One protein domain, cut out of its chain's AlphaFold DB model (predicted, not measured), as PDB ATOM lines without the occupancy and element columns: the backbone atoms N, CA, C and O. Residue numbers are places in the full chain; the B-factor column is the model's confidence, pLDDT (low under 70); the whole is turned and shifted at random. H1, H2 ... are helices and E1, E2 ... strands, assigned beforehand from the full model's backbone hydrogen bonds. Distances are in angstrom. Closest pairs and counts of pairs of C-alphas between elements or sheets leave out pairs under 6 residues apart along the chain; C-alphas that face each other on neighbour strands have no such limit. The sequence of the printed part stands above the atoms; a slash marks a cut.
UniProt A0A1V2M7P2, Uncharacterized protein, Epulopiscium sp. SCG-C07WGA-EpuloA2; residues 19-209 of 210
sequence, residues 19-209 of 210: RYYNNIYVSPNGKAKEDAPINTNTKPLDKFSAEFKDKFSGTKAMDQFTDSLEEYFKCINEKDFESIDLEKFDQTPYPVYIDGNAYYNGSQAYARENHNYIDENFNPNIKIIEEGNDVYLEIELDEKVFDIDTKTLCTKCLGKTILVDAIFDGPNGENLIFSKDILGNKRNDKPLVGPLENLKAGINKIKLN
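AT A GLANCE: This is residues 19 to 209 of the 210 residues of an uncharacterized protein of Epulopiscium sp. SCG-C07WGA-EpuloA2 (UniProt A0A1V2M7P2). There is little regular structure: a loop-rich body has short parallel strands in its middle, E1 beside E3 and the sheet E2 E4 E5, with the antiparallel sheet E6 E7 E8 at one end, H3 and H4 at the other, and H1 off to one side. The printed part has 191 residues, 76 of them in six named helices and eight named strands, class mixed, ordered E1, E2, H1 to H4, E3 to E7, H5, H6, E8. It is only just loose, close to compact, with a radius of gyration of the C-alphas of 19.6 A and spans of 62 by 50 by 32 A.

IN THESE COORDINATES: Find C-alpha 134 at (52.701, 44.871, -1.256), where E7 begins its 22.5 A to residue 141; E6 is residues 127 to 131, and E8 is residues 202 to 208, with C-alpha 208 at (47.473, 39.772, -2.644). Look for E1 at 19 to 21, E2 at 24 to 26, E3 at 97 to 99, E4 at 101 to 104, E5 at 116 to 119, H1 at 44 to 53, H2 at 60 to 64, H3 at 69 to 78, H4 at 86 to 90, H5 at 143 to 147 and H6 at 155 to 158.

HOW THE PARTS SIT: In the strongly twisted sheet, find N 129 and O 136 of the hairpin E6 and E7 2.8 A apart, within hydrogen-bond range, and N 137 and O 206 of E7 and E8 likewise 2.8 A. In the parallel sheet, N 103 of E4 and O 117 of E5 are 2.8 A apart; H5 is on this sheet, over E5, at a height of 9.2 A, the closest C-alphas being those of Tyr 117 and Val 145, 6.3 A. No helix touches another; H3 and H4 are close but not clearly touching, their closest C-alphas, of Ile 76 and Lys 88, 6.2 A apart. H3 and H4 have every O i to N i+4 pair within range, H1 has 3 of 6, and H2 and H5 have 0 of 1 each, beside 1 of 2 and 2 of 2 O i to N i+3 pairs; H6 is too short for an i+4 pair.

THE WHOLE: The farthest C-alphas, of Glu 82 and Gly 132, are 63.7 A apart. The printed part has no cut; the links E2 to H1, E4 to E5 and H6 to E8 are long. Look for pLDDT under 70 at residues 30 to 56 and 80 to 84.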
ATOM      1  N   ARG A  19      42.487  15.276  -8.277       97.50
ATOM      2  CA  ARG A  19      41.317  16.133  -8.518       97.50
ATOM      3  C   ARG A  19      41.764  17.518  -8.976       97.50
ATOM      4  O   ARG A  19      42.446  18.210  -8.225       97.50
ATOM      5  N   TYR A  20      41.338  17.938 -10.166       97.94
ATOM      6  CA  TYR A  20      41.671  19.237 -10.755       97.94
ATOM      7  C   TYR A  20      40.395  19.970 -11.162       97.94
ATOM      8  O   TYR A  20      39.798  19.683 -12.198       97.94
ATOM      9  N   TYR A  21      39.985  20.926 -10.332       98.12
ATOM     10  CA  TYR A  21      38.757  21.683 -10.541       98.12
ATOM     11  C   TYR A  21      38.980  23.182 -10.479       98.12
ATOM     12  O   TYR A  21      39.694  23.662  -9.596       98.12
ATOM     13  N   ASN A  22      38.283  23.913 -11.349       97.88
ATOM     14  CA  ASN A  22      38.236  25.372 -11.334       97.88
ATOM     15  C   ASN A  22      39.634  26.021 -11.388       97.88
ATOM     16  O   ASN A  22      39.863  27.031 -10.728       97.88
ATOM     17  N   ASN A  23      40.590  25.448 -12.124       98.19
ATOM     18  CA  ASN A  23      41.945  25.991 -12.263       98.19
ATOM     19  C   ASN A  23      42.087  26.866 -13.513       98.19
ATOM     20  O   ASN A  23      41.317  26.751 -14.463       98.19
ATOM     21  N   ILE A  24      43.128  27.701 -13.523       97.50
ATOM     22  CA  ILE A  24      43.616  28.391 -14.721       97.50
ATOM     23  C   ILE A  24      45.015  27.856 -15.014       97.50
ATOM     24  O   ILE A  24      45.929  28.029 -14.205       97.50
ATOM     25  N   TYR A  25      45.191  27.232 -16.172       96.50
ATOM     26  CA  TYR A  25      46.481  26.783 -16.666       96.50
ATOM     27  C   TYR A  25      46.979  27.702 -17.769       96.50
ATOM     28  O   TYR A  25      46.243  28.059 -18.685       96.50
ATOM     29  N   VAL A  26      48.259  28.056 -17.700       93.38
ATOM     30  CA  VAL A  26      48.912  28.897 -18.702       93.38
ATOM     31  C   VAL A  26      50.259  28.284 -19.033       93.38
ATOM     32  O   VAL A  26      51.066  28.030 -18.137       93.38
ATOM     33  N   SER A  27      50.520  28.030 -20.312       89.88
ATOM     34  CA  SER A  27      51.861  27.607 -20.720       89.88
ATOM     35  C   SER A  27      52.782  28.831 -20.791       89.88
ATOM     36  O   SER A  27      52.435  29.814 -21.444       89.88
ATOM     37  N   PRO A  28      53.959  28.823 -20.142       76.44
ATOM     38  CA  PRO A  28      54.833  29.997 -20.081       76.44
ATOM     39  C   PRO A  28      55.457  30.377 -21.435       76.44
ATOM     40  O   PRO A  28      55.832  31.528 -21.630       76.44
ATOM     41  N   ASN A  29      55.552  29.437 -22.383       70.69
ATOM     42  CA  ASN A  29      56.288  29.627 -23.638       70.69
ATOM     43  C   ASN A  29      55.409  29.636 -24.901       70.69
ATOM     44  O   ASN A  29      55.960  29.587 -26.003       70.69
ATOM     45  N   GLY A  30      54.073  29.632 -24.789       62.09
ATOM     46  CA  GLY A  30      53.199  29.471 -25.968       62.09
ATOM     47  C   GLY A  30      53.376  28.112 -26.667       62.09
ATOM     48  O   GLY A  30      53.043  27.945 -27.838       62.09
ATOM     49  N   LYS A  31      54.041  27.167 -25.991       56.09
ATOM     50  CA  LYS A  31      54.571  25.923 -26.550       56.09
ATOM     51  C   LYS A  31      54.384  24.796 -25.537       56.09
ATOM     52  O   LYS A  31      55.363  24.315 -24.987       56.09
ATOM     53  N   ALA A  32      53.158  24.339 -25.294       54.25
ATOM     54  CA  ALA A  32      53.038  22.891 -25.125       54.25
ATOM     55  C   ALA A  32      53.149  22.321 -26.544       54.25
ATOM     56  O   ALA A  32      52.181  22.279 -27.295       54.25
ATOM     57  N   LYS A  33      54.379  22.062 -26.992       49.28
ATOM     58  CA  LYS A  33      54.616  21.357 -28.251       49.28
ATOM     59  C   LYS A  33      55.292  20.051 -27.889       49.28
ATOM     60  O   LYS A  33      56.329  20.071 -27.230       49.28
ATOM     61  N   GLU A  34      54.714  18.949 -28.355       50.84
ATOM     62  CA  GLU A  34      55.205  17.577 -28.163       50.84
ATOM     63  C   GLU A  34      56.681  17.401 -28.604       50.84
ATOM     64  O   GLU A  34      57.358  16.478 -28.152       50.84
ATOM     65  N   ASP A  35      57.223  18.350 -29.384       46.31
ATOM     66  CA  ASP A  35      58.497  18.248 -30.107       46.31
ATOM     67  C   ASP A  35      59.656  19.115 -29.560       46.31
ATOM     68  O   ASP A  35      60.641  19.349 -30.268       46.31
ATOM     69  N   ALA A  36      59.576  19.658 -28.338       43.06
ATOM     70  CA  ALA A  36      60.686  20.451 -27.788       43.06
ATOM     71  C   ALA A  36      61.969  19.586 -27.637       43.06
ATOM     72  O   ALA A  36      61.929  18.545 -26.970       43.06
ATOM     73  N   PRO A  37      63.116  19.971 -28.240       42.62
ATOM     74  CA  PRO A  37      64.332  19.163 -28.194       42.62
ATOM     75  C   PRO A  37      64.919  19.116 -26.778       42.62
ATOM     76  O   PRO A  37      65.093  20.137 -26.116       42.62
ATOM     77  N   ILE A  38      65.274  17.908 -26.336       46.00
ATOM     78  CA  ILE A  38      65.840  17.633 -25.011       46.00
ATOM     79  C   ILE A  38      67.246  18.244 -24.914       46.00
ATOM     80  O   ILE A  38      68.146  17.870 -25.666       46.00
ATOM     81  N   ASN A  39      67.472  19.149 -23.956       46.19
ATOM     82  CA  ASN A  39      68.818  19.617 -23.619       46.19
ATOM     83  C   ASN A  39      69.542  18.549 -22.779       46.19
ATOM     84  O   ASN A  39      69.282  18.385 -21.587       46.19
ATOM     85  N   THR A  40      70.459  17.813 -23.405       45.47
ATOM     86  CA  THR A  40      71.095  16.605 -22.851       45.47
ATOM     87  C   THR A  40      72.224  16.854 -21.839       45.47
ATOM     88  O   THR A  40      72.790  15.888 -21.324       45.47
ATOM     89  N   ASN A  41      72.533  18.112 -21.494       48.44
ATOM     90  CA  ASN A  41      73.691  18.477 -20.659       48.44
ATOM     91  C   ASN A  41      73.405  18.636 -19.146       48.44
ATOM     92  O   ASN A  41      74.222  19.203 -18.420       48.44
ATOM     93  N   THR A  42      72.274  18.143 -18.637       49.44
ATOM     94  CA  THR A  42      71.874  18.245 -17.216       49.44
ATOM     95  C   THR A  42      72.017  16.918 -16.453       49.44
ATOM     96  O   THR A  42      72.047  15.834 -17.043       49.44
ATOM     97  N   LYS A  43      72.182  16.986 -15.120       43.56
ATOM     98  CA  LYS A  43      72.406  15.813 -14.248       43.56
ATOM     99  C   LYS A  43      71.174  14.881 -14.238       43.56
ATOM    100  O   LYS A  43      70.075  15.348 -14.494       43.56
ATOM    101  N   PRO A  44      71.298  13.579 -13.910       48.00
ATOM    102  CA  PRO A  44      70.218  12.592 -14.089       48.00
ATOM    103  C   PRO A  44      68.891  12.900 -13.374       48.00
ATOM    104  O   PRO A  44      67.837  12.624 -13.934       48.00
ATOM    105  N   LEU A  45      68.925  13.501 -12.178       40.31
ATOM    106  CA  LEU A  45      67.713  13.933 -11.465       40.31
ATOM    107  C   LEU A  45      67.086  15.182 -12.115       40.31
ATOM    108  O   LEU A  45      65.867  15.314 -12.179       40.31
ATOM    109  N   ASP A  46      67.926  16.046 -12.687       47.88
ATOM    110  CA  ASP A  46      67.502  17.216 -13.451       47.88
ATOM    111  C   ASP A  46      66.952  16.817 -14.831       47.88
ATOM    112  O   ASP A  46      66.090  17.520 -15.346       47.88
ATOM    113  N   LYS A  47      67.371  15.676 -15.407       45.56
ATOM    114  CA  LYS A  47      66.873  15.163 -16.699       45.56
ATOM    115  C   LYS A  47      65.379  14.860 -16.668       45.56
ATOM    116  O   LYS A  47      64.682  15.304 -17.567       45.56
ATOM    117  N   PHE A  48      64.872  14.201 -15.622       46.03
ATOM    118  CA  PHE A  48      63.433  13.920 -15.513       46.03
ATOM    119  C   PHE A  48      62.606  15.211 -15.397       46.03
ATOM    120  O   PHE A  48      61.508  15.300 -15.920       46.03
ATOM    121  N   SER A  49      63.140  16.263 -14.770       45.94
ATOM    122  CA  SER A  49      62.454  17.563 -14.711       45.94
ATOM    123  C   SER A  49      62.617  18.400 -15.988       45.94
ATOM    124  O   SER A  49      61.701  19.121 -16.370       45.94
ATOM    125  N   ALA A  50      63.765  18.307 -16.666       48.53
ATOM    126  CA  ALA A  50      64.096  19.082 -17.859       48.53
ATOM    127  C   ALA A  50      63.454  18.509 -19.129       48.53
ATOM    128  O   ALA A  50      63.110  19.265 -20.028       48.53
ATOM    129  N   GLU A  51      63.259  17.190 -19.196       48.69
ATOM    130  CA  GLU A  51      62.641  16.513 -20.339       48.69
ATOM    131  C   GLU A  51      61.132  16.778 -20.438       48.69
ATOM    132  O   GLU A  51      60.576  16.729 -21.533       48.69
ATOM    133  N   PHE A  52      60.484  17.103 -19.313       50.00
ATOM    134  CA  PHE A  52      59.046  17.381 -19.228       50.00
ATOM    135  C   PHE A  52      58.718  18.866 -19.023       50.00
ATOM    136  O   PHE A  52      57.587  19.267 -19.294       50.00
ATOM    137  N   LYS A  53      59.693  19.693 -18.605       48.22
ATOM    138  CA  LYS A  53      59.509  21.130 -18.318       48.22
ATOM    139  C   LYS A  53      58.911  21.923 -19.478       48.22
ATOM    140  O   LYS A  53      58.159  22.859 -19.240       48.22
ATOM    141  N   ASP A  54      59.250  21.531 -20.703       50.56
ATOM    142  CA  ASP A  54      58.828  22.210 -21.929       50.56
ATOM    143  C   ASP A  54      57.787  21.414 -22.738       50.56
ATOM    144  O   ASP A  54      57.383  21.863 -23.808       50.56
ATOM    145  N   LYS A  55      57.358  20.230 -22.267       57.09
ATOM    146  CA  LYS A  55      56.491  19.339 -23.060       57.09
ATOM    147  C   LYS A  55      55.010  19.467 -22.736       57.09
ATOM    148  O   LYS A  55      54.199  19.375 -23.652       57.09
ATOM    149  N   PHE A  56      54.646  19.703 -21.475       64.50
ATOM    150  CA  PHE A  56      53.241  19.707 -21.071       64.50
ATOM    151  C   PHE A  56      52.918  20.861 -20.123       64.50
ATOM    152  O   PHE A  56      53.590  21.084 -19.120       64.50
ATOM    153  N   SER A  57      51.846  21.578 -20.444       84.94
ATOM    154  CA  SER A  57      51.166  22.519 -19.558       84.94
ATOM    155  C   SER A  57      49.686  22.160 -19.581       84.94
ATOM    156  O   SER A  57      49.153  21.876 -20.651       84.94
ATOM    157  N   GLY A  58      49.033  22.181 -18.421       92.81
ATOM    158  CA  GLY A  58      47.642  21.756 -18.281       92.81
ATOM    159  C   GLY A  58      47.528  20.312 -17.803       92.81
ATOM    160  O   GLY A  58      48.404  19.810 -17.100       92.81
ATOM    161  N   THR A  59      46.439  19.649 -18.174       95.75
ATOM    162  CA  THR A  59      46.062  18.317 -17.673       95.75
ATOM    163  C   THR A  59      46.082  17.240 -18.753       95.75
ATOM    164  O   THR A  59      45.689  16.111 -18.484       95.75
ATOM    165  N   LYS A  60      46.594  17.532 -19.953       93.31
ATOM    166  CA  LYS A  60      46.697  16.554 -21.050       93.31
ATOM    167  C   LYS A  60      47.465  15.277 -20.696       93.31
ATOM    168  O   LYS A  60      47.133  14.198 -21.175       93.31
ATOM    169  N   ALA A  61      48.468  15.366 -19.821       89.25
ATOM    170  CA  ALA A  61      49.190  14.184 -19.336       89.25
ATOM    171  C   ALA A  61      48.265  13.159 -18.644       89.25
ATOM    172  O   ALA A  61      48.656  12.008 -18.448       89.25
ATOM    173  N   MET A  62      47.039  13.569 -18.301       93.62
ATOM    174  CA  MET A  62      46.035  12.725 -17.680       93.62
ATOM    175  C   MET A  62      45.185  11.923 -18.683       93.62
ATOM    176  O   MET A  62      44.389  11.092 -18.260       93.62
ATOM    177  N   ASP A  63      45.380  12.085 -19.999       94.12
ATOM    178  CA  ASP A  63      44.626  11.369 -21.051       94.12
ATOM    179  C   ASP A  63      44.711   9.831 -20.930       94.12
ATOM    180  O   ASP A  63      43.847   9.114 -21.429       94.12
ATOM    181  N   GLN A  64      45.740   9.317 -20.251       89.81
ATOM    182  CA  GLN A  64      45.941   7.886 -20.002       89.81
ATOM    183  C   GLN A  64      45.108   7.313 -18.840       89.81
ATOM    184  O   GLN A  64      45.095   6.095 -18.651       89.81
ATOM    185  N   PHE A  65      44.453   8.158 -18.039       93.75
ATOM    186  CA  PHE A  65      43.688   7.739 -16.865       93.75
ATOM    187  C   PHE A  65      42.183   7.694 -17.165       93.75
ATOM    188  O   PHE A  65      41.661   8.434 -18.005       93.75
ATOM    189  N   THR A  66      41.482   6.821 -16.444       95.19
ATOM    190  CA  THR A  66      40.010   6.778 -16.410       95.19
ATOM    191  C   THR A  66      39.463   7.968 -15.614       95.19
ATOM    192  O   THR A  66      40.199   8.575 -14.839       95.19
ATOM    193  N   ASP A  67      38.182   8.306 -15.781       95.44
ATOM    194  CA  ASP A  67      37.549   9.441 -15.077       95.44
ATOM    195  C   ASP A  67      36.570   9.017 -13.966       95.44
ATOM    196  O   ASP A  67      35.884   9.844 -13.358       95.44
ATOM    197  N   SER A  68      36.485   7.712 -13.692       94.62
ATOM    198  CA  SER A  68      35.577   7.173 -12.688       94.62
ATOM    199  C   SER A  68      36.092   5.888 -12.054       94.62
ATOM    200  O   SER A  68      36.772   5.067 -12.672       94.62
ATOM    201  N   LEU A  69      35.701   5.680 -10.796       92.94
ATOM    202  CA  LEU A  69      36.004   4.450 -10.072       92.94
ATOM    203  C   LEU A  69      35.318   3.222 -10.701       92.94
ATOM    204  O   LEU A  69      35.860   2.121 -10.659       92.94
ATOM    205  N   GLU A  70      34.142   3.410 -11.304       93.81
ATOM    206  CA  GLU A  70      33.424   2.351 -12.021       93.81
ATOM    207  C   GLU A  70      34.227   1.856 -13.229       93.81
ATOM    208  O   GLU A  70      34.459   0.655 -13.369       93.81
ATOM    209  N   GLU A  71      34.706   2.774 -14.070       92.94
ATOM    210  CA  GLU A  71      35.528   2.421 -15.224       92.94
ATOM    211  C   GLU A  71      36.879   1.836 -14.804       92.94
ATOM    212  O   GLU A  71      37.323   0.853 -15.391       92.94
ATOM    213  N   TYR A  72      37.497   2.366 -13.747       91.75
ATOM    214  CA  TYR A  72      38.714   1.795 -13.171       91.75
ATOM    215  C   TYR A  72      38.547   0.307 -12.821       91.75
ATOM    216  O   TYR A  72      39.325  -0.537 -13.276       91.75
ATOM    217  N   PHE A  73      37.495  -0.042 -12.071       89.50
ATOM    218  CA  PHE A  73      37.221  -1.440 -11.729       89.50
ATOM    219  C   PHE A  73      36.841  -2.277 -12.950       89.50
ATOM    220  O   PHE A  73      37.209  -3.449 -13.025       89.50
ATOM    221  N   LYS A  74      36.154  -1.691 -13.933       89.88
ATOM    222  CA  LYS A  74      35.884  -2.356 -15.209       89.88
ATOM    223  C   LYS A  74      37.186  -2.713 -15.934       89.88
ATOM    224  O   LYS A  74      37.357  -3.867 -16.317       89.88
ATOM    225  N   CYS A  75      38.139  -1.783 -16.037       85.94
ATOM    226  CA  CYS A  75      39.450  -2.030 -16.640       85.94
ATOM    227  C   CYS A  75      40.228  -3.152 -15.936       85.94
ATOM    228  O   CYS A  75      40.890  -3.939 -16.611       85.94
ATOM    229  N   ILE A  76      40.149  -3.250 -14.605       84.94
ATOM    230  CA  ILE A  76      40.789  -4.334 -13.838       84.94
ATOM    231  C   ILE A  76      40.135  -5.690 -14.124       84.94
ATOM    232  O   ILE A  76      40.824  -6.705 -14.246       84.94
ATOM    233  N   ASN A  77      38.805  -5.715 -14.214       82.69
ATOM    234  CA  ASN A  77      38.040  -6.948 -14.375       82.69
ATOM    235  C   ASN A  77      38.092  -7.506 -15.803       82.69
ATOM    236  O   ASN A  77      38.036  -8.722 -15.972       82.69
ATOM    237  N   GLU A  78      38.182  -6.643 -16.818       81.88
ATOM    238  CA  GLU A  78      38.137  -7.035 -18.235       81.88
ATOM    239  C   GLU A  78      39.509  -7.361 -18.838       81.88
ATOM    240  O   GLU A  78      39.582  -8.022 -19.873       81.88
ATOM    241  N   LYS A  79      40.604  -6.911 -18.221       73.19
ATOM    242  CA  LYS A  79      41.956  -7.245 -18.681       73.19
ATOM    243  C   LYS A  79      42.319  -8.682 -18.285       73.19
ATOM    244  O   LYS A  79      42.260  -9.057 -17.112       73.19
ATOM    245  N   ASP A  80      42.769  -9.457 -19.271       68.12
ATOM    246  CA  ASP A  80      43.448 -10.734 -19.047       68.12
ATOM    247  C   ASP A  80      44.840 -10.452 -18.473       68.12
ATOM    248  O   ASP A  80      45.791 -10.165 -19.200       68.12
ATOM    249  N   PHE A  81      44.955 -10.498 -17.150       65.75
ATOM    250  CA  PHE A  81      46.251 -10.494 -16.484       65.75
ATOM    251  C   PHE A  81      46.649 -11.923 -16.112       65.75
ATOM    252  O   PHE A  81      45.809 -12.723 -15.700       65.75
ATOM    253  N   GLU A  82      47.947 -12.226 -16.198       63.12
ATOM    254  CA  GLU A  82      48.502 -13.524 -15.783       63.12
ATOM    255  C   GLU A  82      48.354 -13.778 -14.269       63.12
ATOM    256  O   GLU A  82      48.288 -14.929 -13.840       63.12
ATOM    257  N   SER A  83      48.259 -12.711 -13.466       62.25
ATOM    258  CA  SER A  83      47.971 -12.760 -12.027       62.25
ATOM    259  C   SER A  83      46.572 -12.223 -11.720       62.25
ATOM    260  O   SER A  83      46.048 -11.375 -12.437       62.25
ATOM    261  N   ILE A  84      45.964 -12.711 -10.637       66.88
ATOM    262  CA  ILE A  84      44.568 -12.450 -10.257       66.88
ATOM    263  C   ILE A  84      44.383 -11.437  -9.116       66.88
ATOM    264  O   ILE A  84      43.233 -11.148  -8.794       66.88
ATOM    265  N   ASP A  85      45.459 -10.901  -8.532       75.50
ATOM    266  CA  ASP A  85      45.389 -10.062  -7.323       75.50
ATOM    267  C   ASP A  85      46.205  -8.757  -7.473       75.50
ATOM    268  O   ASP A  85      45.918  -7.967  -8.377       75.50
ATOM    269  N   LEU A  86      47.221  -8.516  -6.638       72.25
ATOM    270  CA  LEU A  86      47.939  -7.237  -6.531       72.25
ATOM    271  C   LEU A  86      48.489  -6.704  -7.866       72.25
ATOM    272  O   LEU A  86      48.354  -5.516  -8.155       72.25
ATOM    273  N   GLU A  87      49.043  -7.566  -8.720       75.56
ATOM    274  CA  GLU A  87      49.670  -7.128  -9.969       75.56
ATOM    275  C   GLU A  87      48.673  -6.487 -10.949       75.56
ATOM    276  O   GLU A  87      49.068  -5.638 -11.748       75.56
ATOM    277  N   LYS A  88      47.377  -6.841 -10.883       73.50
ATOM    278  CA  LYS A  88      46.335  -6.206 -11.711       73.50
ATOM    279  C   LYS A  88      46.133  -4.739 -11.340       73.50
ATOM    280  O   LYS A  88      45.957  -3.881 -12.213       73.50
ATOM    281  N   PHE A  89      46.134  -4.472 -10.035       77.31
ATOM    282  CA  PHE A  89      45.958  -3.140  -9.470       77.31
ATOM    283  C   PHE A  89      47.208  -2.290  -9.700       77.31
ATOM    284  O   PHE A  89      47.082  -1.157 -10.150       77.31
ATOM    285  N   ASP A  90      48.399  -2.864  -9.512       77.31
ATOM    286  CA  ASP A  90      49.678  -2.178  -9.741       77.31
ATOM    287  C   ASP A  90      49.860  -1.721 -11.203       77.31
ATOM    288  O   ASP A  90      50.541  -0.733 -11.473       77.31
ATOM    289  N   GLN A  91      49.251  -2.428 -12.161       76.75
ATOM    290  CA  GLN A  91      49.339  -2.137 -13.599       76.75
ATOM    291  C   GLN A  91      48.193  -1.266 -14.135       76.75
ATOM    292  O   GLN A  91      48.146  -0.973 -15.336       76.75
ATOM    293  N   THR A  92      47.245  -0.870 -13.284       81.44
ATOM    294  CA  THR A  92      46.106  -0.041 -13.689       81.44
ATOM    295  C   THR A  92      46.149   1.282 -12.928       81.44
ATOM    296  O   THR A  92      45.919   1.284 -11.720       81.44
ATOM    297  N   PRO A  93      46.419   2.412 -13.607       87.50
ATOM    298  CA  PRO A  93      46.439   3.720 -12.963       87.50
ATOM    299  C   PRO A  93      45.084   4.078 -12.340       87.50
ATOM    300  O   PRO A  93      44.036   3.746 -12.903       87.50
ATOM    301  N   TYR A  94      45.096   4.772 -11.199       93.50
ATOM    302  CA  TYR A  94      43.866   5.229 -10.550       93.50
ATOM    303  C   TYR A  94      43.130   6.281 -11.394       93.50
ATOM    304  O   TYR A  94      43.768   7.024 -12.136       93.50
ATOM    305  N   PRO A  95      41.794   6.392 -11.283       96.25
ATOM    306  CA  PRO A  95      41.045   7.413 -12.002       96.25
ATOM    307  C   PRO A  95      41.456   8.825 -11.577       96.25
ATOM    308  O   PRO A  95      41.902   9.046 -10.450       96.25
ATOM    309  N   VAL A  96      41.247   9.790 -12.467       97.88
ATOM    310  CA  VAL A  96      41.395  11.226 -12.205       97.88
ATOM    311  C   VAL A  96      40.040  11.913 -12.287       97.88
ATOM    312  O   VAL A  96      39.135  11.452 -12.972       97.88
ATOM    313  N   TYR A  97      39.894  13.042 -11.608       98.06
ATOM    314  CA  TYR A  97      38.641  13.788 -11.574       98.06
ATOM    315  C   TYR A  97      38.911  15.242 -11.967       98.06
ATOM    316  O   TYR A  97      39.448  16.019 -11.178       98.06
ATOM    317  N   ILE A  98      38.600  15.599 -13.213       98.44
ATOM    318  CA  ILE A  98      39.024  16.864 -13.828       98.44
ATOM    319  C   ILE A  98      37.817  17.527 -14.485       98.44
ATOM    320  O   ILE A  98      37.182  16.906 -15.335       98.44
ATOM    321  N   ASP A  99      37.476  18.747 -14.066       98.31
ATOM    322  CA  ASP A  99      36.367  19.514 -14.654       98.31
ATOM    323  C   ASP A  99      36.447  21.009 -14.323       98.31
ATOM    324  O   ASP A  99      36.953  21.413 -13.275       98.31
ATOM    325  N   GLY A 100      35.862  21.842 -15.173       97.94
ATOM    326  CA  GLY A 100      35.691  23.271 -14.934       97.94
ATOM    327  C   GLY A 100      36.981  24.083 -15.013       97.94
ATOM    328  O   GLY A 100      37.084  25.080 -14.308       97.94
ATOM    329  N   ASN A 101      37.985  23.681 -15.796       98.56
ATOM    330  CA  ASN A 101      39.263  24.397 -15.879       98.56
ATOM    331  C   ASN A 101      39.372  25.291 -17.132       98.56
ATOM    332  O   ASN A 101      38.719  25.071 -18.154       98.56
ATOM    333  N   ALA A 102      40.235  26.307 -17.062       98.38
ATOM    334  CA  ALA A 102      40.618  27.154 -18.190       98.38
ATOM    335  C   ALA A 102      42.070  26.884 -18.612       98.38
ATOM    336  O   ALA A 102      42.948  26.730 -17.761       98.38
ATOM    337  N   TYR A 103      42.331  26.877 -19.917       97.56
ATOM    338  CA  TYR A 103      43.620  26.543 -20.518       97.56
ATOM    339  C   TYR A 103      44.025  27.610 -21.530       97.56
ATOM    340  O   TYR A 103      43.370  27.802 -22.551       97.56
ATOM    341  N   TYR A 104      45.135  28.284 -21.253       96.44
ATOM    342  CA  TYR A 104      45.615  29.417 -22.032       96.44
ATOM    343  C   TYR A 104      47.018  29.226 -22.586       96.44
ATOM    344  O   TYR A 104      47.841  28.475 -22.046       96.44
ATOM    345  N   ASN A 105      47.321  30.011 -23.618       93.38
ATOM    346  CA  ASN A 105      48.657  30.189 -24.178       93.38
ATOM    347  C   ASN A 105      49.306  28.861 -24.596       93.38
ATOM    348  O   ASN A 105      50.495  28.647 -24.386       93.38
ATOM    349  N   GLY A 106      48.509  27.934 -25.123       91.12
ATOM    350  CA  GLY A 106      48.944  26.600 -25.531       91.12
ATOM    351  C   GLY A 106      48.974  25.578 -24.397       91.12
ATOM    352  O   GLY A 106      49.573  24.525 -24.562       91.12
ATOM    353  N   SER A 107      48.379  25.864 -23.238       93.31
ATOM    354  CA  SER A 107      48.061  24.831 -22.249       93.31
ATOM    355  C   SER A 107      46.977  23.886 -22.783       93.31
ATOM    356  O   SER A 107      46.119  24.312 -23.553       93.31
ATOM    357  N   GLN A 108      47.015  22.609 -22.400       93.81
ATOM    358  CA  GLN A 108      46.165  21.564 -22.971       93.81
ATOM    359  C   GLN A 108      45.317  20.867 -21.901       93.81
ATOM    360  O   GLN A 108      45.817  20.496 -20.833       93.81
ATOM    361  N   ALA A 109      44.043  20.657 -22.222       96.88
ATOM    362  CA  ALA A 109      43.065  20.017 -21.351       96.88
ATOM    363  C   ALA A 109      43.165  18.487 -21.350       96.88
ATOM    364  O   ALA A 109      43.779  17.880 -22.230       96.88
ATOM    365  N   TYR A 110      42.523  17.878 -20.354       97.50
ATOM    366  CA  TYR A 110      42.289  16.437 -20.318       97.50
ATOM    367  C   TYR A 110      41.214  16.084 -21.349       97.50
ATOM    368  O   TYR A 110      40.174  16.735 -21.411       97.50
ATOM    369  N   ALA A 111      41.441  15.044 -22.147       97.00
ATOM    370  CA  ALA A 111      40.588  14.691 -23.280       97.00
ATOM    371  C   ALA A 111      39.132  14.368 -22.903       97.00
ATOM    372  O   ALA A 111      38.257  14.444 -23.763       97.00
ATOM    373  N   ARG A 112      38.871  13.996 -21.642       97.50
ATOM    374  CA  ARG A 112      37.531  13.649 -21.134       97.50
ATOM    375  C   ARG A 112      36.976  14.678 -20.146       97.50
ATOM    376  O   ARG A 112      36.002  14.407 -19.450       97.50
ATOM    377  N   GLU A 113      37.586  15.856 -20.071       98.25
ATOM    378  CA  GLU A 113      37.026  16.972 -19.320       98.25
ATOM    379  C   GLU A 113      35.795  17.538 -20.044       98.25
ATOM    380  O   GLU A 113      35.870  17.891 -21.222       98.25
ATOM    381  N   ASN A 114      34.660  17.618 -19.347       97.19
ATOM    382  CA  ASN A 114      33.383  17.981 -19.967       97.19
ATOM    383  C   ASN A 114      33.190  19.495 -20.066       97.19
ATOM    384  O   ASN A 114      32.683  19.991 -21.071       97.19
ATOM    385  N   HIS A 115      33.570  20.223 -19.017       98.12
ATOM    386  CA  HIS A 115      33.413  21.666 -18.933       98.12
ATOM    387  C   HIS A 115      34.796  22.297 -18.870       98.12
ATOM    388  O   HIS A 115      35.458  22.255 -17.842       98.12
ATOM    389  N   ASN A 116      35.238  22.905 -19.961       98.25
ATOM    390  CA  ASN A 116      36.472  23.672 -19.975       98.25
ATOM    391  C   ASN A 116      36.379  24.852 -20.927       98.25
ATOM    392  O   ASN A 116      35.430  25.002 -21.701       98.25
ATOM    393  N   TYR A 117      37.399  25.693 -20.851       98.31
ATOM    394  CA  TYR A 117      37.658  26.703 -21.852       98.31
ATOM    395  C   TYR A 117      39.118  26.633 -22.281       98.31
ATOM    396  O   TYR A 117      40.013  26.605 -21.440       98.31
ATOM    397  N   ILE A 118      39.354  26.596 -23.589       97.56
ATOM    398  CA  ILE A 118      40.689  26.487 -24.170       97.56
ATOM    399  C   ILE A 118      40.870  27.631 -25.165       97.56
ATOM    400  O   ILE A 118      40.126  27.730 -26.142       97.56
ATOM    401  N   ASP A 119      41.889  28.458 -24.941       96.38
ATOM    402  CA  ASP A 119      42.391  29.409 -25.927       96.38
ATOM    403  C   ASP A 119      43.913  29.279 -26.049       96.38
ATOM    404  O   ASP A 119      44.703  29.800 -25.257       96.38
ATOM    405  N   GLU A 120      44.331  28.553 -27.085       93.44
ATOM    406  CA  GLU A 120      45.739  28.274 -27.356       93.44
ATOM    407  C   GLU A 120      46.553  29.533 -27.689       93.44
ATOM    408  O   GLU A 120      47.769  29.537 -27.499       93.44
ATOM    409  N   ASN A 121      45.906  30.595 -28.176       93.19
ATOM    410  CA  ASN A 121      46.578  31.783 -28.706       93.19
ATOM    411  C   ASN A 121      46.502  32.986 -27.761       93.19
ATOM    412  O   ASN A 121      47.262  33.943 -27.925       93.19
ATOM    413  N   PHE A 122      45.602  32.954 -26.782       95.50
ATOM    414  CA  PHE A 122      45.484  34.008 -25.789       95.50
ATOM    415  C   PHE A 122      46.533  33.847 -24.686       95.50
ATOM    416  O   PHE A 122      46.548  32.862 -23.944       95.50
ATOM    417  N   ASN A 123      47.415  34.842 -24.563       94.56
ATOM    418  CA  ASN A 123      48.353  34.951 -23.455       94.56
ATOM    419  C   ASN A 123      47.785  35.905 -22.390       94.56
ATOM    420  O   ASN A 123      47.738  37.107 -22.645       94.56
ATOM    421  N   PRO A 124      47.432  35.417 -21.187       95.38
ATOM    422  CA  PRO A 124      46.845  36.233 -20.127       95.38
ATOM    423  C   PRO A 124      47.855  37.164 -19.436       95.38
ATOM    424  O   PRO A 124      47.514  37.814 -18.450       95.38
ATOM    425  N   ASN A 125      49.109  37.221 -19.906       93.81
ATOM    426  CA  ASN A 125      50.146  38.144 -19.433       93.81
ATOM    427  C   ASN A 125      50.337  38.127 -17.904       93.81
ATOM    428  O   ASN A 125      50.583  39.175 -17.304       93.81
ATOM    429  N   ILE A 126      50.231  36.944 -17.281       93.06
ATOM    430  CA  ILE A 126      50.290  36.786 -15.821       93.06
ATOM    431  C   ILE A 126      51.614  37.313 -15.270       93.06
ATOM    432  O   ILE A 126      52.690  36.895 -15.706       93.06
ATOM    433  N   LYS A 127      51.537  38.184 -14.259       93.88
ATOM    434  CA  LYS A 127      52.701  38.690 -13.523       93.88
ATOM    435  C   LYS A 127      52.414  38.758 -12.033       93.88
ATOM    436  O   LYS A 127      51.319  39.126 -11.617       93.88
ATOM    437  N   ILE A 128      53.446  38.487 -11.242       94.94
ATOM    438  CA  ILE A 128      53.504  38.897  -9.842       94.94
ATOM    439  C   ILE A 128      54.340  40.174  -9.780       94.94
ATOM    440  O   ILE A 128      55.448  40.215 -10.313       94.94
ATOM    441  N   ILE A 129      53.781  41.225  -9.187       96.50
ATOM    442  CA  ILE A 129      54.401  42.547  -9.089       96.50
ATOM    443  C   ILE A 129      54.614  42.857  -7.609       96.50
ATOM    444  O   ILE A 129      53.656  42.875  -6.840       96.50
ATOM    445  N   GLU A 130      55.858  43.118  -7.220       96.38
ATOM    446  CA  GLU A 130      56.222  43.540  -5.866       96.38
ATOM    447  C   GLU A 130      56.402  45.065  -5.838       96.38
ATOM    448  O   GLU A 130      57.245  45.618  -6.547       96.38
ATOM    449  N   GLU A 131      55.601  45.759  -5.027       95.19
ATOM    450  CA  GLU A 131      55.670  47.211  -4.832       95.19
ATOM    451  C   GLU A 131      55.825  47.517  -3.336       95.19
ATOM    452  O   GLU A 131      54.859  47.615  -2.578       95.19
ATOM    453  N   GLY A 132      57.073  47.668  -2.886       93.38
ATOM    454  CA  GLY A 132      57.375  47.865  -1.468       93.38
ATOM    455  C   GLY A 132      57.055  46.614  -0.649       93.38
ATOM    456  O   GLY A 132      57.665  45.575  -0.866       93.38
ATOM    457  N   ASN A 133      56.112  46.725   0.291       93.56
ATOM    458  CA  ASN A 133      55.640  45.597   1.107       93.56
ATOM    459  C   ASN A 133      54.406  44.901   0.509       93.56
ATOM    460  O   ASN A 133      53.874  43.979   1.119       93.56
ATOM    461  N   ASP A 134      53.916  45.375  -0.636       95.94
ATOM    462  CA  ASP A 134      52.701  44.871  -1.256       95.94
ATOM    463  C   ASP A 134      53.033  43.968  -2.447       95.94
ATOM    464  O   ASP A 134      53.910  44.277  -3.255       95.94
ATOM    465  N   VAL A 135      52.281  42.877  -2.587       96.56
ATOM    466  CA  VAL A 135      52.364  41.954  -3.724       96.56
ATOM    467  C   VAL A 135      51.067  42.036  -4.521       96.56
ATOM    468  O   VAL A 135      49.978  42.063  -3.947       96.56
ATOM    469  N   TYR A 136      51.160  42.063  -5.848       96.94
ATOM    470  CA  TYR A 136      50.014  42.116  -6.753       96.94
ATOM    471  C   TYR A 136      50.071  40.986  -7.779       96.94
ATOM    472  O   TYR A 136      51.138  40.664  -8.294       96.94
ATOM    473  N   LEU A 137      48.908  40.442  -8.126       96.50
ATOM    474  CA  LEU A 137      48.697  39.644  -9.329       96.50
ATOM    475  C   LEU A 137      48.176  40.556 -10.444       96.50
ATOM    476  O   LEU A 137      47.135  41.192 -10.279       96.50
ATOM    477  N   GLU A 138      48.865  40.582 -11.579       97.69
ATOM    478  CA  GLU A 138      48.338  41.103 -12.840       97.69
ATOM    479  C   GLU A 138      47.961  39.932 -13.752       97.69
ATOM    480  O   GLU A 138      48.748  38.997 -13.905       97.69
ATOM    481  N   ILE A 139      46.756  39.964 -14.323       97.50
ATOM    482  CA  ILE A 139      46.242  38.950 -15.253       97.50
ATOM    483  C   ILE A 139      45.207  39.563 -16.200       97.50
ATOM    484  O   ILE A 139      44.350  40.344 -15.785       97.50
ATOM    485  N   GLU A 140      45.267  39.196 -17.473       98.12
ATOM    486  CA  GLU A 140      44.273  39.527 -18.488       98.12
ATOM    487  C   GLU A 140      43.359  38.324 -18.741       98.12
ATOM    488  O   GLU A 140      43.846  37.204 -18.874       98.12
ATOM    489  N   LEU A 141      42.043  38.545 -18.791       97.94
ATOM    490  CA  LEU A 141      41.045  37.501 -19.045       97.94
ATOM    491  C   LEU A 141      40.148  37.889 -20.219       97.94
ATOM    492  O   LEU A 141      39.713  39.036 -20.312       97.94
ATOM    493  N   ASP A 142      39.825  36.946 -21.095       96.50
ATOM    494  CA  ASP A 142      38.790  37.136 -22.110       96.50
ATOM    495  C   ASP A 142      37.383  36.845 -21.546       96.50
ATOM    496  O   ASP A 142      37.226  36.331 -20.441       96.50
ATOM    497  N   GLU A 143      36.336  37.193 -22.295       97.06
ATOM    498  CA  GLU A 143      34.946  37.077 -21.832       97.06
ATOM    499  C   GLU A 143      34.450  35.628 -21.687       97.06
ATOM    500  O   GLU A 143      33.575  35.370 -20.864       97.06
ATOM    501  N   LYS A 144      34.996  34.665 -22.438       96.81
ATOM    502  CA  LYS A 144      34.454  33.295 -22.471       96.81
ATOM    503  C   LYS A 144      34.812  32.490 -21.227       96.81
ATOM    504  O   LYS A 144      34.129  31.522 -20.904       96.81
ATOM    505  N   VAL A 145      35.850  32.895 -20.494       96.31
ATOM    506  CA  VAL A 145      36.238  32.234 -19.238       96.31
ATOM    507  C   VAL A 145      35.149  32.323 -18.164       96.31
ATOM    508  O   VAL A 145      35.091  31.488 -17.264       96.31
ATOM    509  N   PHE A 146      34.264  33.318 -18.268       96.50
ATOM    510  CA  PHE A 146      33.150  33.525 -17.343       96.50
ATOM    511  C   PHE A 146      31.956  32.595 -17.624       96.50
ATOM    512  O   PHE A 146      31.062  32.499 -16.785       96.50
ATOM    513  N   ASP A 147      31.954  31.886 -18.761       96.50
ATOM    514  CA  ASP A 147      30.878  30.974 -19.171       96.50
ATOM    515  C   ASP A 147      31.118  29.509 -18.748       96.50
ATOM    516  O   ASP A 147      30.246  28.656 -18.940       96.50
ATOM    517  N   ILE A 148      32.287  29.193 -18.176       97.19
ATOM    518  CA  ILE A 148      32.644  27.830 -17.750       97.19
ATOM    519  C   ILE A 148      31.679  27.362 -16.651       97.19
ATOM    520  O   ILE A 148      31.462  28.061 -15.658       97.19
ATOM    521  N   ASP A 149      31.126  26.151 -16.789       96.56
ATOM    522  CA  ASP A 149      30.241  25.554 -15.777       96.56
ATOM    523  C   ASP A 149      31.036  24.975 -14.597       96.56
ATOM    524  O   ASP A 149      31.200  23.767 -14.431       96.56
ATOM    525  N   THR A 150      31.563  25.868 -13.773       97.31
ATOM    526  CA  THR A 150      32.283  25.537 -12.546       97.31
ATOM    527  C   THR A 150      31.336  25.178 -11.407       97.31
ATOM    528  O   THR A 150      30.142  25.497 -11.399       97.31
ATOM    529  N   LYS A 151      31.879  24.520 -10.377       94.38
ATOM    530  CA  LYS A 151      31.107  24.100  -9.199       94.38
ATOM    531  C   LYS A 151      31.817  24.479  -7.914       94.38
ATOM    532  O   LYS A 151      33.032  24.337  -7.798       94.38
ATOM    533  N   THR A 152      31.048  24.901  -6.912       96.00
ATOM    534  CA  THR A 152      31.576  25.023  -5.549       96.00
ATOM    535  C   THR A 152      31.949  23.640  -5.027       96.00
ATOM    536  O   THR A 152      31.108  22.740  -4.963       96.00
ATOM    537  N   LEU A 153      33.212  23.477  -4.633       96.44
ATOM    538  CA  LEU A 153      33.703  22.212  -4.107       96.44
ATOM    539  C   LEU A 153      33.336  22.047  -2.625       96.44
ATOM    540  O   LEU A 153      33.178  23.013  -1.875       96.44
ATOM    541  N   CYS A 154      33.239  20.800  -2.186       96.94
ATOM    542  CA  CYS A 154      33.012  20.390  -0.809       96.94
ATOM    543  C   CYS A 154      33.519  18.961  -0.584       96.94
ATOM    544  O   CYS A 154      33.775  18.224  -1.537       96.94
ATOM    545  N   THR A 155      33.584  18.528   0.675       98.00
ATOM    546  CA  THR A 155      33.968  17.152   1.044       98.00
ATOM    547  C   THR A 155      33.227  16.092   0.231       98.00
ATOM    548  O   THR A 155      33.833  15.171  -0.307       98.00
ATOM    549  N   LYS A 156      31.906  16.247   0.075       96.81
ATOM    550  CA  LYS A 156      31.079  15.269  -0.640       96.81
ATOM    551  C   LYS A 156      31.419  15.185  -2.130       96.81
ATOM    552  O   LYS A 156      31.395  14.088  -2.674       96.81
ATOM    553  N   CYS A 157      31.686  16.310  -2.793       93.44
ATOM    554  CA  CYS A 157      31.954  16.293  -4.232       93.44
ATOM    555  C   CYS A 157      33.379  15.833  -4.560       93.44
ATOM    556  O   CYS A 157      33.589  15.288  -5.634       93.44
ATOM    557  N   LEU A 158      34.337  16.016  -3.643       96.38
ATOM    558  CA  LEU A 158      35.688  15.469  -3.790       96.38
ATOM    559  C   LEU A 158      35.721  13.958  -3.504       96.38
ATOM    560  O   LEU A 158      36.589  13.248  -4.006       96.38
ATOM    561  N   GLY A 159      34.767  13.441  -2.728       95.12
ATOM    562  CA  GLY A 159      34.706  12.024  -2.392       95.12
ATOM    563  C   GLY A 159      35.854  11.619  -1.468       95.12
ATOM    564  O   GLY A 159      36.140  12.306  -0.487       95.12
ATOM    565  N   LYS A 160      36.487  10.483  -1.769       95.25
ATOM    566  CA  LYS A 160      37.558   9.892  -0.962       95.25
ATOM    567  C   LYS A 160      38.726   9.434  -1.826       95.25
ATOM    568  O   LYS A 160      38.511   9.029  -2.968       95.25
ATOM    569  N   THR A 161      39.927   9.468  -1.267       95.25
ATOM    570  CA  THR A 161      41.109   8.844  -1.876       95.25
ATOM    571  C   THR A 161      40.981   7.324  -1.840       95.25
ATOM    572  O   THR A 161      40.424   6.789  -0.881       95.25
ATOM    573  N   ILE A 162      41.531   6.625  -2.823       93.19
ATOM    574  CA  ILE A 162      41.371   5.177  -2.987       93.19
ATOM    575  C   ILE A 162      42.196   4.409  -1.955       93.19
ATOM    576  O   ILE A 162      41.641   3.618  -1.199       93.19
ATOM    577  N   LEU A 163      43.510   4.652  -1.894       91.75
ATOM    578  CA  LEU A 163      44.410   3.841  -1.066       91.75
ATOM    579  C   LEU A 163      44.245   4.120   0.434       91.75
ATOM    580  O   LEU A 163      44.251   3.198   1.247       91.75
ATOM    581  N   VAL A 164      44.114   5.395   0.808       92.81
ATOM    582  CA  VAL A 164      43.980   5.810   2.216       92.81
ATOM    583  C   VAL A 164      42.537   5.663   2.713       92.81
ATOM    584  O   VAL A 164      42.308   5.635   3.920       92.81
ATOM    585  N   ASP A 165      41.568   5.561   1.797       94.06
ATOM    586  CA  ASP A 165      40.131   5.501   2.091       94.06
ATOM    587  C   ASP A 165      39.627   6.667   2.970       94.06
ATOM    588  O   ASP A 165      38.700   6.527   3.768       94.06
ATOM    589  N   ALA A 166      40.253   7.844   2.840       95.44
ATOM    590  CA  ALA A 166      39.919   9.046   3.599       95.44
ATOM    591  C   ALA A 166      39.208  10.094   2.734       95.44
ATOM    592  O   ALA A 166      39.470  10.231   1.537       95.44
ATOM    593  N   ILE A 167      38.308  10.844   3.369       96.94
ATOM    594  CA  ILE A 167      37.622  11.996   2.774       96.94
ATOM    595  C   ILE A 167      38.473  13.266   2.892       96.94
ATOM    596  O   ILE A 167      39.424  13.323   3.666       96.94
ATOM    597  N   PHE A 168      38.081  14.304   2.155       97.44
ATOM    598  CA  PHE A 168      38.652  15.646   2.276       97.44
ATOM    599  C   PHE A 168      37.892  16.450   3.335       97.44
ATOM    600  O   PHE A 168      36.873  17.073   3.025       97.44
ATOM    601  N   ASP A 169      38.357  16.428   4.577       97.19
ATOM    602  CA  ASP A 169      37.764  17.130   5.717       97.19
ATOM    603  C   ASP A 169      38.741  18.127   6.366       97.19
ATOM    604  O   ASP A 169      39.908  18.250   5.986       97.19
ATOM    605  N   GLY A 170      38.220  18.939   7.285       96.31
ATOM    606  CA  GLY A 170      39.015  19.884   8.058       96.31
ATOM    607  C   GLY A 170      39.782  19.208   9.198       96.31
ATOM    608  O   GLY A 170      39.568  18.030   9.484       96.31
ATOM    609  N   PRO A 171      40.668  19.944   9.893       94.50
ATOM    610  CA  PRO A 171      41.556  19.381  10.914       94.50
ATOM    611  C   PRO A 171      40.848  18.695  12.091       94.50
ATOM    612  O   PRO A 171      41.492  17.949  12.827       94.50
ATOM    613  N   ASN A 172      39.556  18.968  12.304       93.50
ATOM    614  CA  ASN A 172      38.748  18.351  13.355       93.50
ATOM    615  C   ASN A 172      37.673  17.404  12.786       93.50
ATOM    616  O   ASN A 172      36.725  17.056  13.493       93.50
ATOM    617  N   GLY A 173      37.803  16.990  11.522       95.00
ATOM    618  CA  GLY A 173      36.859  16.108  10.834       95.00
ATOM    619  C   GLY A 173      35.587  16.794  10.335       95.00
ATOM    620  O   GLY A 173      34.621  16.126   9.969       95.00
ATOM    621  N   GLU A 174      35.539  18.125  10.340       96.88
ATOM    622  CA  GLU A 174      34.413  18.873   9.800       96.88
ATOM    623  C   GLU A 174      34.386  18.848   8.266       96.88
ATOM    624  O   GLU A 174      35.417  18.921   7.598       96.88
ATOM    625  N   ASN A 175      33.186  18.806   7.684       97.62
ATOM    626  CA  ASN A 175      33.045  18.904   6.233       97.62
ATOM    627  C   ASN A 175      33.494  20.285   5.734       97.62
ATOM    628  O   ASN A 175      33.077  21.325   6.250       97.62
ATOM    629  N   LEU A 176      34.275  20.283   4.662       97.25
ATOM    630  CA  LEU A 176      34.748  21.463   3.958       97.25
ATOM    631  C   LEU A 176      33.723  21.930   2.922       97.25
ATOM    632  O   LEU A 176      33.104  21.125   2.222       97.25
ATOM    633  N   ILE A 177      33.612  23.252   2.777       96.88
ATOM    634  CA  ILE A 177      32.965  23.927   1.647       96.88
ATOM    635  C   ILE A 177      33.908  25.036   1.180       96.88
ATOM    636  O   ILE A 177      34.178  25.984   1.922       96.88
ATOM    637  N   PHE A 178      34.369  24.950  -0.065       95.94
ATOM    638  CA  PHE A 178      35.305  25.899  -0.670       95.94
ATOM    639  C   PHE A 178      34.560  27.146  -1.170       95.94
ATOM    640  O   PHE A 178      34.496  27.436  -2.358       95.94
ATOM    641  N   SER A 179      33.945  27.867  -0.232       96.56
ATOM    642  CA  SER A 179      33.048  29.006  -0.489       96.56
ATOM    643  C   SER A 179      33.740  30.369  -0.481       96.56
ATOM    644  O   SER A 179      33.068  31.393  -0.620       96.56
ATOM    645  N   LYS A 180      35.062  30.408  -0.283       97.44
ATOM    646  CA  LYS A 180      35.848  31.643  -0.255       97.44
ATOM    647  C   LYS A 180      37.051  31.569  -1.188       97.44
ATOM    648  O   LYS A 180      37.593  30.493  -1.428       97.44
ATOM    649  N   ASP A 181      37.429  32.716  -1.731       97.19
ATOM    650  CA  ASP A 181      38.639  32.896  -2.530       97.19
ATOM    651  C   ASP A 181      39.873  33.145  -1.634       97.19
ATOM    652  O   ASP A 181      39.755  33.187  -0.404       97.19
ATOM    653  N   ILE A 182      41.064  33.303  -2.223       95.56
ATOM    654  CA  ILE A 182      42.308  33.492  -1.448       95.56
ATOM    655  C   ILE A 182      42.351  34.804  -0.644       95.56
ATOM    656  O   ILE A 182      43.169  34.932   0.263       95.56
ATOM    657  N   LEU A 183      41.480  35.771  -0.947       96.25
ATOM    658  CA  LEU A 183      41.350  37.036  -0.215       96.25
ATOM    659  C   LEU A 183      40.199  36.999   0.803       96.25
ATOM    660  O   LEU A 183      39.930  37.995   1.474       96.25
ATOM    661  N   GLY A 184      39.519  35.858   0.932       96.31
ATOM    662  CA  GLY A 184      38.390  35.666   1.834       96.31
ATOM    663  C   GLY A 184      37.050  36.163   1.287       96.31
ATOM    664  O   GLY A 184      36.061  36.125   2.028       96.31
ATOM    665  N   ASN A 185      36.982  36.593   0.023       96.62
ATOM    666  CA  ASN A 185      35.718  36.963  -0.608       96.62
ATOM    667  C   ASN A 185      34.852  35.721  -0.790       96.62
ATOM    668  O   ASN A 185      35.358  34.642  -1.091       96.62
ATOM    669  N   LYS A 186      33.536  35.874  -0.640       97.56
ATOM    670  CA  LYS A 186      32.587  34.798  -0.926       97.56
ATOM    671  C   LYS A 186      32.605  34.483  -2.428       97.56
ATOM    672  O   LYS A 186      32.499  35.403  -3.233       97.56
ATOM    673  N   ARG A 187      32.681  33.198  -2.772       97.31
ATOM    674  CA  ARG A 187      32.519  32.692  -4.140       97.31
ATOM    675  C   ARG A 187      31.043  32.591  -4.537       97.31
ATOM    676  O   ARG A 187      30.188  32.369  -3.672       97.31
ATOM    677  N   ASN A 188      30.742  32.754  -5.824       93.12
ATOM    678  CA  ASN A 188      29.399  32.536  -6.360       93.12
ATOM    679  C   ASN A 188      29.061  31.039  -6.428       93.12
ATOM    680  O   ASN A 188      29.932  30.182  -6.287       93.12
ATOM    681  N   ASP A 189      27.786  30.722  -6.674       89.31
ATOM    682  CA  ASP A 189      27.322  29.332  -6.817       89.31
ATOM    683  C   ASP A 189      28.052  28.607  -7.965       89.31
ATOM    684  O   ASP A 189      28.434  27.440  -7.820       89.31
ATOM    685  N   LYS A 190      28.300  29.343  -9.059       94.19
ATOM    686  CA  LYS A 190      29.252  29.017 -10.128       94.19
ATOM    687  C   LYS A 190      30.522  29.850  -9.912       94.19
ATOM    688  O   LYS A 190      30.555  31.001 -10.349       94.19
ATOM    689  N   PRO A 191      31.504  29.346  -9.146       96.75
ATOM    690  CA  PRO A 191      32.682  30.120  -8.772       96.75
ATOM    691  C   PRO A 191      33.549  30.427  -9.990       96.75
ATOM    692  O   PRO A 191      33.740  29.563 -10.842       96.75
ATOM    693  N   LEU A 192      34.159  31.604 -10.058       97.62
ATOM    694  CA  LEU A 192      35.118  31.858 -11.131       97.62
ATOM    695  C   LEU A 192      36.310  30.890 -11.030       97.62
ATOM    696  O   LEU A 192      36.765  30.545  -9.929       97.62
ATOM    697  N   VAL A 193      36.819  30.457 -12.186       97.31
ATOM    698  CA  VAL A 193      38.064  29.690 -12.254       97.31
ATOM    699  C   VAL A 193      39.229  30.467 -11.640       97.31
ATOM    700  O   VAL A 193      39.303  31.694 -11.670       97.31
ATOM    701  N   GLY A 194      40.181  29.727 -11.093       96.50
ATOM    702  CA  GLY A 194      41.350  30.269 -10.436       96.50
ATOM    703  C   GLY A 194      41.086  30.701  -8.989       96.50
ATOM    704  O   GLY A 194      40.057  30.394  -8.379       96.50
ATOM    705  N   PRO A 195      42.069  31.378  -8.379       96.00
ATOM    706  CA  PRO A 195      42.090  31.606  -6.939       96.00
ATOM    707  C   PRO A 195      41.230  32.786  -6.460       96.00
ATOM    708  O   PRO A 195      41.063  32.928  -5.250       96.00
ATOM    709  N   LEU A 196      40.715  33.624  -7.366       97.00
ATOM    710  CA  LEU A 196      40.051  34.900  -7.076       97.00
ATOM    711  C   LEU A 196      38.671  34.946  -7.732       97.00
ATOM    712  O   LEU A 196      38.549  34.634  -8.909       97.00
ATOM    713  N   GLU A 197      37.652  35.381  -6.991       96.75
ATOM    714  CA  GLU A 197      36.275  35.382  -7.506       96.75
ATOM    715  C   GLU A 197      35.954  36.624  -8.353       96.75
ATOM    716  O   GLU A 197      35.299  36.541  -9.384       96.75
ATOM    717  N   ASN A 198      36.412  37.798  -7.912       95.44
ATOM    718  CA  ASN A 198      35.957  39.091  -8.436       95.44
ATOM    719  C   ASN A 198      36.818  39.623  -9.599       95.44
ATOM    720  O   ASN A 198      37.053  40.830  -9.691       95.44
ATOM    721  N   LEU A 199      37.334  38.739 -10.458       96.94
ATOM    722  CA  LEU A 199      38.023  39.160 -11.683       96.94
ATOM    723  C   LEU A 199      36.996  39.549 -12.757       96.94
ATOM    724  O   LEU A 199      35.835  39.150 -12.707       96.94
ATOM    725  N   LYS A 200      37.425  40.345 -13.734       97.31
ATOM    726  CA  LYS A 200      36.604  40.805 -14.865       97.31
ATOM    727  C   LYS A 200      37.333  40.592 -16.187       97.31
ATOM    728  O   LYS A 200      38.552  40.432 -16.191       97.31
ATOM    729  N   ALA A 201      36.601  40.632 -17.296       97.81
ATOM    730  CA  ALA A 201      37.211  40.639 -18.620       97.81
ATOM    731  C   ALA A 201      38.166  41.841 -18.785       97.81
ATOM    732  O   ALA A 201      37.941  42.926 -18.234       97.81
ATOM    733  N   GLY A 202      39.237  41.636 -19.545       98.19
ATOM    734  CA  GLY A 202      40.364  42.547 -19.684       98.19
ATOM    735  C   GLY A 202      41.388  42.413 -18.553       98.19
ATOM    736  O   GLY A 202      41.504  41.379 -17.897       98.19
ATOM    737  N   ILE A 203      42.167  43.476 -18.349       98.31
ATOM    738  CA  ILE A 203      43.289  43.492 -17.403       98.31
ATOM    739  C   ILE A 203      42.788  43.677 -15.966       98.31
ATOM    740  O   ILE A 203      42.056  44.619 -15.642       98.31
ATOM    741  N   ASN A 204      43.264  42.805 -15.083       98.25
ATOM    742  CA  ASN A 204      43.065  42.839 -13.644       98.25
ATOM    743  C   ASN A 204      44.419  43.049 -12.963       98.25
ATOM    744  O   ASN A 204      45.381  42.368 -13.298       98.25
ATOM    745  N   LYS A 205      44.475  43.945 -11.973       97.50
ATOM    746  CA  LYS A 205      45.603  44.078 -11.041       97.50
ATOM    747  C   LYS A 205      45.054  43.999  -9.622       97.50
ATOM    748  O   LYS A 205      44.346  44.906  -9.186       97.50
ATOM    749  N   ILE A 206      45.339  42.904  -8.928       97.31
ATOM    750  CA  ILE A 206      44.742  42.562  -7.634       97.31
ATOM    751  C   ILE A 206      45.837  42.473  -6.580       97.31
ATOM    752  O   ILE A 206      46.809  41.745  -6.759       97.31
ATOM    753  N   LYS A 207      45.675  43.195  -5.471       96.56
ATOM    754  CA  LYS A 207      46.573  43.090  -4.317       96.56
ATOM    755  C   LYS A 207      46.367  41.745  -3.620       96.56
ATOM    756  O   LYS A 207      45.237  41.388  -3.292       96.56
ATOM    757  N   LEU A 208      47.454  41.023  -3.384       94.00
ATOM    758  CA  LEU A 208      47.473  39.772  -2.644       94.00
ATOM    759  C   LEU A 208      47.825  40.085  -1.184       94.00
ATOM    760  O   LEU A 208      48.860  40.683  -0.908       94.00
ATOM    761  N   ASN A 209      46.952  39.718  -0.247       82.81
ATOM    762  CA  ASN A 209      47.204  39.882   1.188       82.81
ATOM    763  C   ASN A 209      47.950  38.646   1.714       82.81
ATOM    764  O   ASN A 209      47.356  37.835   2.425       82.81
TER     765      ASN A 209